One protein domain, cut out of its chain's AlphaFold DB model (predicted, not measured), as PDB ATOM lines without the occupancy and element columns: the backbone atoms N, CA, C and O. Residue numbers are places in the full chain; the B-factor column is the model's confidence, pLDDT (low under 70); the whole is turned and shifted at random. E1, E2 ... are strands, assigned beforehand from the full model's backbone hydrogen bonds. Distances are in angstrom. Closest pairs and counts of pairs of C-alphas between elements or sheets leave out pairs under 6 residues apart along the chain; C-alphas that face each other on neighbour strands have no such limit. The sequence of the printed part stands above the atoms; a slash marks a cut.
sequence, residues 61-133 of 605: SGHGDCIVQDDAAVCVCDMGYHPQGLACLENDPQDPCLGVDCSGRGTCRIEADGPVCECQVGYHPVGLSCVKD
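AT A GLANCE: This is residues 61 to 133 of the 605 residues of an uncharacterized protein of Myxococcales bacterium (UniProt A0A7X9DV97). Two small lobes lie side by side, each made of a longer strand hairpin followed by a shorter one. E1 to E4 form the first lobe and E5 to E8 the second; few strand contacts join them, and a long link, residues 91 to 105, leads from one to the other. The printed part has 73 residues with no named helix and eight strands, E1 to E8 in order along the chain, paired in four antiparallel sheets of two strands each; the class is all strand. The whole is compact, with a radius of gyration of the C-alphas of 11.4 A, and flat in outline, spanning 35 by 29 by 16 A.

HOW THE PARTS SIT: E1, residues 64 to 69, and E2, residues 72 to 77, form a hairpin, antiparallel at 149 degrees, with N 67 and O 74 2.8 A apart, within hydrogen-bond range. E3, residues 81 to 84, and E4, residues 87 to 90, form a hairpin at 140 degrees, with N 82 and O 89 at 2.8 A. The closest C-alphas of E2 and E4 are those of Cys 77 and Cys 88, 5.5 A apart. E4 and E5, residues 106 to 111, are apart. E5 and E6, residues 114 to 119, form a hairpin at 149 degrees, with N 109 and O 116 at 2.9 A. E7, residues 123 to 126, and E8, residues 129 to 132, form a hairpin at 141 degrees, with N 124 and O 131 at 2.8 A. The closest C-alphas of E6 and E8 are those of Cys 119 and Cys 130, 5.5 A apart. Between the first four strands and the last four, the closest C-alphas of E2 and E8 are those of Val 76 and Ser 129, 6.6 A apart. E3 and E8 are apart, but only just, at 8.1 A.

IN THESE COORDINATES: E1 begins at C-alpha 64, (188.436, 180.787, 143.040), and is 14.8 A long from first to last C-alpha; E2 is 15.9 A. E3 measures 9.6 A and E4 9.9 A, ending at C-alpha 90, (181.169, 173.098, 146.544). E5 is 15.1 A long, E6 15.9 A and E7 9.5 A. E8, 9.8 A long, ends at C-alpha 132, (184.794, 184.486, 124.840).

THE WHOLE: The two C-alphas farthest apart are those of Asp 71 and Gln 94, at 35.0 A. The printed part has no cut. The link from E4 to E5 is long, with 15 residues; the other six links between strands are tight. The mean pLDDT of the printed part is 79.2; residues 69 to 71, 113, 122 and 133 are under 70.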
ATOM      1  N   SER A  61     184.520 183.518 147.556       87.50
ATOM      2  CA  SER A  61     184.427 182.637 148.733       87.50
ATOM      3  C   SER A  61     185.745 181.972 149.174       87.50
ATOM      4  O   SER A  61     185.712 181.104 150.042       87.50
ATOM      5  N   GLY A  62     186.897 182.377 148.630       84.06
ATOM      6  CA  GLY A  62     188.219 181.805 148.904       84.06
ATOM      7  C   GLY A  62     188.549 180.535 148.114       84.06
ATOM      8  O   GLY A  62     189.551 179.894 148.422       84.06
ATOM      9  N   HIS A  63     187.717 180.170 147.134       85.69
ATOM     10  CA  HIS A  63     187.841 178.945 146.331       85.69
ATOM     11  C   HIS A  63     187.760 179.246 144.830       85.69
ATOM     12  O   HIS A  63     187.085 178.546 144.073       85.69
ATOM     13  N   GLY A  64     188.372 180.353 144.424       81.12
ATOM     14  CA  GLY A  64     188.436 180.787 143.040       81.12
ATOM     15  C   GLY A  64     189.086 182.155 142.899       81.12
ATOM     16  O   GLY A  64     189.249 182.885 143.881       81.12
ATOM     17  N   ASP A  65     189.395 182.509 141.659       81.50
ATOM     18  CA  ASP A  65     189.988 183.790 141.293       81.50
ATOM     19  C   ASP A  65     188.933 184.718 140.680       81.50
ATOM     20  O   ASP A  65     188.101 184.300 139.869       81.50
ATOM     21  N   CYS A  66     188.962 185.997 141.063       82.06
ATOM     22  CA  CYS A  66     188.119 187.012 140.438       82.06
ATOM     23  C   CYS A  66     188.773 187.518 139.156       82.06
ATOM     24  O   CYS A  66     189.936 187.921 139.160       82.06
ATOM     25  N   ILE A  67     187.995 187.562 138.081       81.00
ATOM     26  CA  ILE A  67     188.357 188.217 136.830       81.00
ATOM     27  C   ILE A  67     187.305 189.265 136.471       81.00
ATOM     28  O   ILE A  67     186.137 189.151 136.846       81.00
ATOM     29  N   VAL A  68     187.713 190.286 135.724       72.81
ATOM     30  CA  VAL A  68     186.781 191.267 135.167       72.81
ATOM     31  C   VAL A  68     186.348 190.789 133.786       72.81
ATOM     32  O   VAL A  68     187.179 190.594 132.901       72.81
ATOM     33  N   GLN A  69     185.045 190.607 133.598       68.12
ATOM     34  CA  GLN A  69     184.440 190.254 132.320       68.12
ATOM     35  C   GLN A  69     183.249 191.178 132.054       68.12
ATOM     36  O   GLN A  69     182.367 191.309 132.900       68.12
ATOM     37  N   ASP A  70     183.230 191.817 130.879       68.62
ATOM     38  CA  ASP A  70     182.219 192.814 130.485       68.62
ATOM     39  C   ASP A  70     181.996 193.900 131.568       68.62
ATOM     40  O   ASP A  70     180.863 194.219 131.929       68.62
ATOM     41  N   ASP A  71     183.096 194.431 132.118       64.75
ATOM     42  CA  ASP A  71     183.142 195.422 133.210       64.75
ATOM     43  C   ASP A  71     182.497 194.978 134.540       64.75
ATOM     44  O   ASP A  71     182.265 195.792 135.438       64.75
ATOM     45  N   ALA A  72     182.240 193.679 134.711       71.19
ATOM     46  CA  ALA A  72     181.724 193.089 135.941       71.19
ATOM     47  C   ALA A  72     182.703 192.067 136.535       71.19
ATOM     48  O   ALA A  72     183.432 191.384 135.818       71.19
ATOM     49  N   ALA A  73     182.699 191.931 137.862       77.88
ATOM     50  CA  ALA A  73     183.424 190.859 138.536       77.88
ATOM     51  C   ALA A  73     182.780 189.500 138.224       77.88
ATOM     52  O   ALA A  73     181.561 189.347 138.318       77.88
ATOM     53  N   VAL A  74     183.603 188.511 137.892       83.44
ATOM     54  CA  VAL A  74     183.205 187.120 137.667       83.44
ATOM     55  C   VAL A  74     184.198 186.215 138.383       83.44
ATOM     56  O   VAL A  74     185.404 186.422 138.305       83.44
ATOM     57  N   CYS A  75     183.694 185.210 139.094       84.88
ATOM     58  CA  CYS A  75     184.530 184.254 139.811       84.88
ATOM     59  C   CYS A  75     184.772 182.997 138.981       84.88
ATOM     60  O   CYS A  75     183.821 182.306 138.612       84.88
ATOM     61  N   VAL A  76     186.043 182.684 138.748       83.44
ATOM     62  CA  VAL A  76     186.489 181.417 138.168       83.44
ATOM     63  C   VAL A  76     186.850 180.489 139.319       83.44
ATOM     64  O   VAL A  76     187.837 180.705 140.015       83.44
ATOM     65  N   CYS A  77     186.009 179.487 139.558       82.50
ATOM     66  CA  CYS A  77     186.121 178.632 140.736       82.50
ATOM     67  C   CYS A  77     187.135 177.498 140.571       82.50
ATOM     68  O   CYS A  77     187.281 176.925 139.488       82.50
ATOM     69  N   ASP A  78     187.780 177.154 141.684       78.38
ATOM     70  CA  ASP A  78     188.710 176.039 141.801       78.38
ATOM     71  C   ASP A  78     188.017 174.684 141.586       78.38
ATOM     72  O   ASP A  78     186.802 174.523 141.743       78.38
ATOM     73  N   MET A  79     188.817 173.660 141.280       74.56
ATOM     74  CA  MET A  79     188.335 172.289 141.099       74.56
ATOM     75  C   MET A  79     187.560 171.787 142.326       74.56
ATOM     76  O   MET A  79     188.055 171.817 143.452       74.56
ATOM     77  N   GLY A  80     186.354 171.267 142.086       72.12
ATOM     78  CA  GLY A  80     185.434 170.817 143.136       72.12
ATOM     79  C   GLY A  80     184.406 171.866 143.568       72.12
ATOM     80  O   GLY A  80     183.532 171.531 144.361       72.12
ATOM     81  N   TYR A  81     184.458 173.081 143.013       81.06
ATOM     82  CA  TYR A  81     183.489 174.155 143.244       81.06
ATOM     83  C   TYR A  81     182.902 174.661 141.917       81.06
ATOM     84  O   TYR A  81     183.516 174.507 140.861       81.06
ATOM     85  N   HIS A  82     181.720 175.277 141.961       78.44
ATOM     86  CA  HIS A  82     181.071 175.920 140.822       78.44
ATOM     87  C   HIS A  82     180.623 177.344 141.153       78.44
ATOM     88  O   HIS A  82     180.289 177.645 142.305       78.44
ATOM     89  N   PRO A  83     180.607 178.236 140.149       78.75
ATOM     90  CA  PRO A  83     180.192 179.609 140.359       78.75
ATOM     91  C   PRO A  83     178.672 179.707 140.517       78.75
ATOM     92  O   PRO A  83     177.907 179.198 139.701       78.75
ATOM     93  N   GLN A  84     178.234 180.434 141.543       79.50
ATOM     94  CA  GLN A  84     176.867 180.927 141.676       79.50
ATOM     95  C   GLN A  84     176.916 182.402 142.096       79.50
ATOM     96  O   GLN A  84     177.136 182.742 143.260       79.50
ATOM     97  N   GLY A  85     176.734 183.308 141.132       80.25
ATOM     98  CA  GLY A  85     177.028 184.729 141.339       80.25
ATOM     99  C   GLY A  85     178.532 184.959 141.557       80.25
ATOM    100  O   GLY A  85     179.341 184.423 140.811       80.25
ATOM    101  N   LEU A  86     178.908 185.736 142.581       80.75
ATOM    102  CA  LEU A  86     180.316 185.993 142.960       80.75
ATOM    103  C   LEU A  86     180.848 185.011 144.021       80.75
ATOM    104  O   LEU A  86     181.815 185.310 144.721       80.75
ATOM    105  N   ALA A  87     180.177 183.876 144.205       83.94
ATOM    106  CA  ALA A  87     180.556 182.858 145.171       83.94
ATOM    107  C   ALA A  87     180.896 181.550 144.457       83.94
ATOM    108  O   ALA A  87     180.198 181.149 143.526       83.94
ATOM    109  N   CYS A  88     181.928 180.869 144.948       85.06
ATOM    110  CA  CYS A  88     182.251 179.502 144.561       85.06
ATOM    111  C   CYS A  88     181.664 178.538 145.590       85.06
ATOM    112  O   CYS A  88     181.997 178.611 146.775       85.06
ATOM    113  N   LEU A  89     180.744 177.679 145.149       84.00
ATOM    114  CA  LEU A  89     180.036 176.713 145.988       84.00
ATOM    115  C   LEU A  89     180.515 175.298 145.683       84.00
ATOM    116  O   LEU A  89     180.741 174.964 144.529       84.00
ATOM    117  N   GLU A  90     180.679 174.470 146.711       83.19
ATOM    118  CA  GLU A  90     181.169 173.098 146.544       83.19
ATOM    119  C   GLU A  90     180.196 172.271 145.686       83.19
ATOM    120  O   GLU A  90     178.974 172.394 145.803       83.19
ATOM    121  N   ASN A  91     180.741 171.446 144.796       77.19
ATOM    122  CA  ASN A  91     179.965 170.638 143.863       77.19
ATOM    123  C   ASN A  91     179.259 169.482 144.580       77.19
ATOM    124  O   ASN A  91     179.819 168.856 145.482       77.19
ATOM    125  N   ASP A  92     178.039 169.156 144.141       76.06
ATOM    126  CA  ASP A  92     177.303 168.017 144.689       76.06
ATOM    127  C   ASP A  92     177.988 166.696 144.273       76.06
ATOM    128  O   ASP A  92     178.176 166.437 143.081       76.06
ATOM    129  N   PRO A  93     178.372 165.828 145.225       72.19
ATOM    130  CA  PRO A  93     179.098 164.599 144.921       72.19
ATOM    131  C   PRO A  93     178.243 163.515 144.237       72.19
ATOM    132  O   PRO A  93     178.799 162.525 143.760       72.19
ATOM    133  N   GLN A  94     176.912 163.647 144.211       75.25
ATOM    134  CA  GLN A  94     175.995 162.709 143.550       75.25
ATOM    135  C   GLN A  94     175.574 163.173 142.151       75.25
ATOM    136  O   GLN A  94     175.365 162.326 141.282       75.25
ATOM    137  N   ASP A  95     175.480 164.485 141.926       78.44
ATOM    138  CA  ASP A  95     175.257 165.084 140.604       78.44
ATOM    139  C   ASP A  95     176.174 166.305 140.403       78.44
ATOM    140  O   ASP A  95     175.770 167.441 140.662       78.44
ATOM    141  N   PRO A  96     177.412 166.095 139.922       77.88
ATOM    142  CA  PRO A  96     178.406 167.164 139.834       77.88
ATOM    143  C   PRO A  96     178.065 168.312 138.873       77.88
ATOM    144  O   PRO A  96     178.713 169.351 138.943       77.88
ATOM    145  N   CYS A  97     177.081 168.159 137.976       82.75
ATOM    146  CA  CYS A  97     176.612 169.250 137.110       82.75
ATOM    147  C   CYS A  97     175.424 170.027 137.706       82.75
ATOM    148  O   CYS A  97     174.966 171.003 137.102       82.75
ATOM    149  N   LEU A  98     174.902 169.627 138.870       80.88
ATOM    150  CA  LEU A  98     173.775 170.299 139.507       80.88
ATOM    151  C   LEU A  98     174.165 171.730 139.917       80.88
ATOM    152  O   LEU A  98     174.955 171.927 140.831       80.88
ATOM    153  N   GLY A  99     173.587 172.730 139.242       73.69
ATOM    154  CA  GLY A  99     173.856 174.153 139.496       73.69
ATOM    155  C   GLY A  99     174.949 174.782 138.623       73.69
ATOM    156  O   GLY A  99     175.126 175.996 138.683       73.69
ATOM    157  N   VAL A 100     175.627 174.004 137.769       81.75
ATOM    158  CA  VAL A 100     176.672 174.497 136.856       81.75
ATOM    159  C   VAL A 100     176.048 174.963 135.538       81.75
ATOM    160  O   VAL A 100     175.601 174.148 134.731       81.75
ATOM    161  N   ASP A 101     176.031 176.274 135.291       81.00
ATOM    162  CA  ASP A 101     175.422 176.864 134.087       81.00
ATOM    163  C   ASP A 101     176.427 177.244 132.982       81.00
ATOM    164  O   ASP A 101     176.030 177.760 131.934       81.00
ATOM    165  N   CYS A 102     177.723 176.986 133.195       81.94
ATOM    166  CA  CYS A 102     178.808 177.334 132.274       81.94
ATOM    167  C   CYS A 102     178.800 178.813 131.859       81.94
ATOM    168  O   CYS A 102     179.013 179.146 130.685       81.94
ATOM    169  N   SER A 103     178.479 179.697 132.809       77.56
ATOM    170  CA  SER A 103     178.329 181.142 132.594       77.56
ATOM    171  C   SER A 103     177.265 181.483 131.534       77.56
ATOM    172  O   SER A 103     177.336 182.515 130.867       77.56
ATOM    173  N   GLY A 104     176.293 180.589 131.319       79.00
ATOM    174  CA  GLY A 104     175.214 180.730 130.339       79.00
ATOM    175  C   GLY A 104     175.635 180.585 128.867       79.00
ATOM    176  O   GLY A 104     174.817 180.835 127.977       79.00
ATOM    177  N   ARG A 105     176.891 180.205 128.582       85.75
ATOM    178  CA  ARG A 105     177.474 180.136 127.222       85.75
ATOM    179  C   ARG A 105     177.998 178.746 126.845       85.75
ATOM    180  O   ARG A 105     178.726 178.600 125.866       85.75
ATOM    181  N   GLY A 106     177.598 177.716 127.581       85.00
ATOM    182  CA  GLY A 106     177.996 176.331 127.336       85.00
ATOM    183  C   GLY A 106     177.004 175.332 127.915       85.00
ATOM    184  O   GLY A 106     175.925 175.702 128.374       85.00
ATOM    185  N   THR A 107     177.346 174.050 127.863       88.44
ATOM    186  CA  THR A 107     176.579 172.975 128.510       88.44
ATOM    187  C   THR A 107     177.498 172.157 129.412       88.44
ATOM    188  O   THR A 107     178.595 171.783 128.995       88.44
ATOM    189  N   CYS A 108     177.063 171.883 130.648       86.69
ATOM    190  CA  CYS A 108     177.820 171.050 131.583       86.69
ATOM    191  C   CYS A 108     177.703 169.572 131.208       86.69
ATOM    192  O   CYS A 108     176.610 169.071 130.927       86.69
ATOM    193  N   ARG A 109     178.830 168.863 131.251       87.56
ATOM    194  CA  ARG A 109     178.909 167.407 131.114       87.56
ATOM    195  C   ARG A 109     179.850 166.831 132.167       87.56
ATOM    196  O   ARG A 109     180.809 167.484 132.562       87.56
ATOM    197  N   ILE A 110     179.582 165.610 132.620       82.12
ATOM    198  CA  ILE A 110     180.402 164.941 133.639       82.12
ATOM    199  C   ILE A 110     181.507 164.137 132.945       82.12
ATOM    200  O   ILE A 110     181.214 163.274 132.113       82.12
ATOM    201  N   GLU A 111     182.761 164.398 133.304       80.56
ATOM    202  CA  GLU A 111     183.931 163.605 132.915       80.56
ATOM    203  C   GLU A 111     184.547 162.878 134.125       80.56
ATOM    204  O   GLU A 111     184.043 162.957 135.245       80.56
ATOM    205  N   ALA A 112     185.629 162.124 133.894       72.50
ATOM    206  CA  ALA A 112     186.277 161.296 134.914       72.50
ATOM    207  C   ALA A 112     186.765 162.091 136.141       72.50
ATOM    208  O   ALA A 112     186.794 161.539 137.238       72.50
ATOM    209  N   ASP A 113     187.084 163.375 135.955       66.88
ATOM    210  CA  ASP A 113     187.657 164.252 136.980       66.88
ATOM    211  C   ASP A 113     186.662 165.311 137.510       66.88
ATOM    212  O   ASP A 113     187.050 166.188 138.280       66.88
ATOM    213  N   GLY A 114     185.375 165.228 137.138       76.06
ATOM    214  CA  GLY A 114     184.321 166.143 137.601       76.06
ATOM    215  C   GLY A 114     183.502 166.787 136.471       76.06
ATOM    216  O   GLY A 114     183.542 166.313 135.332       76.06
ATOM    217  N   PRO A 115     182.706 167.835 136.768       81.75
ATOM    218  CA  PRO A 115     181.967 168.565 135.743       81.75
ATOM    219  C   PRO A 115     182.936 169.323 134.830       81.75
ATOM    220  O   PRO A 115     183.949 169.842 135.286       81.75
ATOM    221  N   VAL A 116     182.620 169.401 133.542       83.44
ATOM    222  CA  VAL A 116     183.357 170.183 132.543       83.44
ATOM    223  C   VAL A 116     182.352 170.929 131.676       83.44
ATOM    224  O   VAL A 116     181.302 170.391 131.315       83.44
ATOM    225  N   CYS A 117     182.678 172.167 131.319       86.62
ATOM    226  CA  CYS A 117     181.868 172.966 130.413       86.62
ATOM    227  C   CYS A 117     182.286 172.760 128.958       86.62
ATOM    228  O   CYS A 117     183.432 172.993 128.581       86.62
ATOM    229  N   GLU A 118     181.338 172.342 128.123       88.69
ATOM    230  CA  GLU A 118     181.486 172.361 126.672       88.69
ATOM    231  C   GLU A 118     180.927 173.685 126.143       88.69
ATOM    232  O   GLU A 118     179.715 173.927 126.161       88.69
ATOM    233  N   CYS A 119     181.829 174.583 125.755       86.50
ATOM    234  CA  CYS A 119     181.489 175.953 125.391       86.50
ATOM    235  C   CYS A 119     180.964 176.068 123.957       86.50
ATOM    236  O   CYS A 119     181.345 175.308 123.066       86.50
ATOM    237  N   GLN A 120     180.059 177.025 123.734       84.19
ATOM    238  CA  GLN A 120     179.559 177.350 122.398       84.19
ATOM    239  C   GLN A 120     180.683 177.916 121.515       84.19
ATOM    240  O   GLN A 120     181.636 178.502 122.015       84.19
ATOM    241  N   VAL A 121     180.551 177.776 120.191       73.12
ATOM    242  CA  VAL A 121     181.536 178.290 119.219       73.12
ATOM    243  C   VAL A 121     181.810 179.780 119.453       73.12
ATOM    244  O   VAL A 121     180.873 180.579 119.520       73.12
ATOM    245  N   GLY A 122     183.095 180.139 119.536       67.31
ATOM    246  CA  GLY A 122     183.561 181.485 119.880       67.31
ATOM    247  C   GLY A 122     183.761 181.707 121.382       67.31
ATOM    248  O   GLY A 122     183.843 182.857 121.806       67.31
ATOM    249  N   TYR A 123     183.779 180.636 122.179       76.62
ATOM    250  CA  TYR A 123     184.144 180.625 123.591       76.62
ATOM    251  C   TYR A 123     184.984 179.373 123.888       76.62
ATOM    252  O   TYR A 123     184.680 178.290 123.379       76.62
ATOM    253  N   HIS A 124     185.958 179.487 124.788       77.31
ATOM    254  CA  HIS A 124     186.734 178.362 125.307       77.31
ATOM    255  C   HIS A 124     186.527 178.181 126.822       77.31
ATOM    256  O   HIS A 124     186.238 179.147 127.537       77.31
ATOM    257  N   PRO A 125     186.632 176.942 127.336       76.00
ATOM    258  CA  PRO A 125     186.452 176.678 128.757       76.00
ATOM    259  C   PRO A 125     187.685 177.089 129.568       76.00
ATOM    260  O   PRO A 125     188.807 176.691 129.255       76.00
ATOM    261  N   VAL A 126     187.456 177.821 130.657       76.31
ATOM    262  CA  VAL A 126     188.430 178.100 131.718       76.31
ATOM    263  C   VAL A 126     187.759 177.762 133.050       76.31
ATOM    264  O   VAL A 126     186.801 178.416 133.462       76.31
ATOM    265  N   GLY A 127     188.204 176.681 133.696       79.88
ATOM    266  CA  GLY A 127     187.473 176.090 134.823       79.88
ATOM    267  C   GLY A 127     186.065 175.643 134.404       79.88
ATOM    268  O   GLY A 127     185.898 174.962 133.391       79.88
ATOM    269  N   LEU A 128     185.044 176.051 135.164       80.44
ATOM    270  CA  LEU A 128     183.625 175.830 134.833       80.44
ATOM    271  C   LEU A 128     182.961 177.046 134.169       80.44
ATOM    272  O   LEU A 128     181.736 177.177 134.189       80.44
ATOM    273  N   SER A 129     183.757 177.934 133.577       77.12
ATOM    274  CA  SER A 129     183.282 179.129 132.885       77.12
ATOM    275  C   SER A 129     183.656 179.090 131.407       77.12
ATOM    276  O   SER A 129     184.736 178.635 131.035       77.12
ATOM    277  N   CYS A 130     182.754 179.569 130.552       80.69
ATOM    278  CA  CYS A 130     183.017 179.734 129.126       80.69
ATOM    279  C   CYS A 130     183.410 181.181 128.839       80.69
ATOM    280  O   CYS A 130     182.572 182.081 128.929       80.69
ATOM    281  N   VAL A 131     184.677 181.391 128.484       75.62
ATOM    282  CA  VAL A 131     185.267 182.708 128.218       75.62
ATOM    283  C   VAL A 131     185.299 182.948 126.711       75.62
ATOM    284  O   VAL A 131     185.592 182.037 125.946       75.62
ATOM    285  N   LYS A 132     184.940 184.155 126.266       71.62
ATOM    286  CA  LYS A 132     184.794 184.486 124.840       71.62
ATOM    287  C   LYS A 132     186.145 184.468 124.117       71.62
ATOM    288  O   LYS A 132     187.083 185.130 124.554       71.62
ATOM    289  N   ASP A 133     186.207 183.794 122.975       69.25
ATOM    290  CA  ASP A 133     187.338 183.862 122.052       69.25
ATOM    291  C   ASP A 133     187.307 185.219 121.338       69.25
ATOM    292  O   ASP A 133     186.284 185.612 120.772       69.25
TER     293      ASP A 133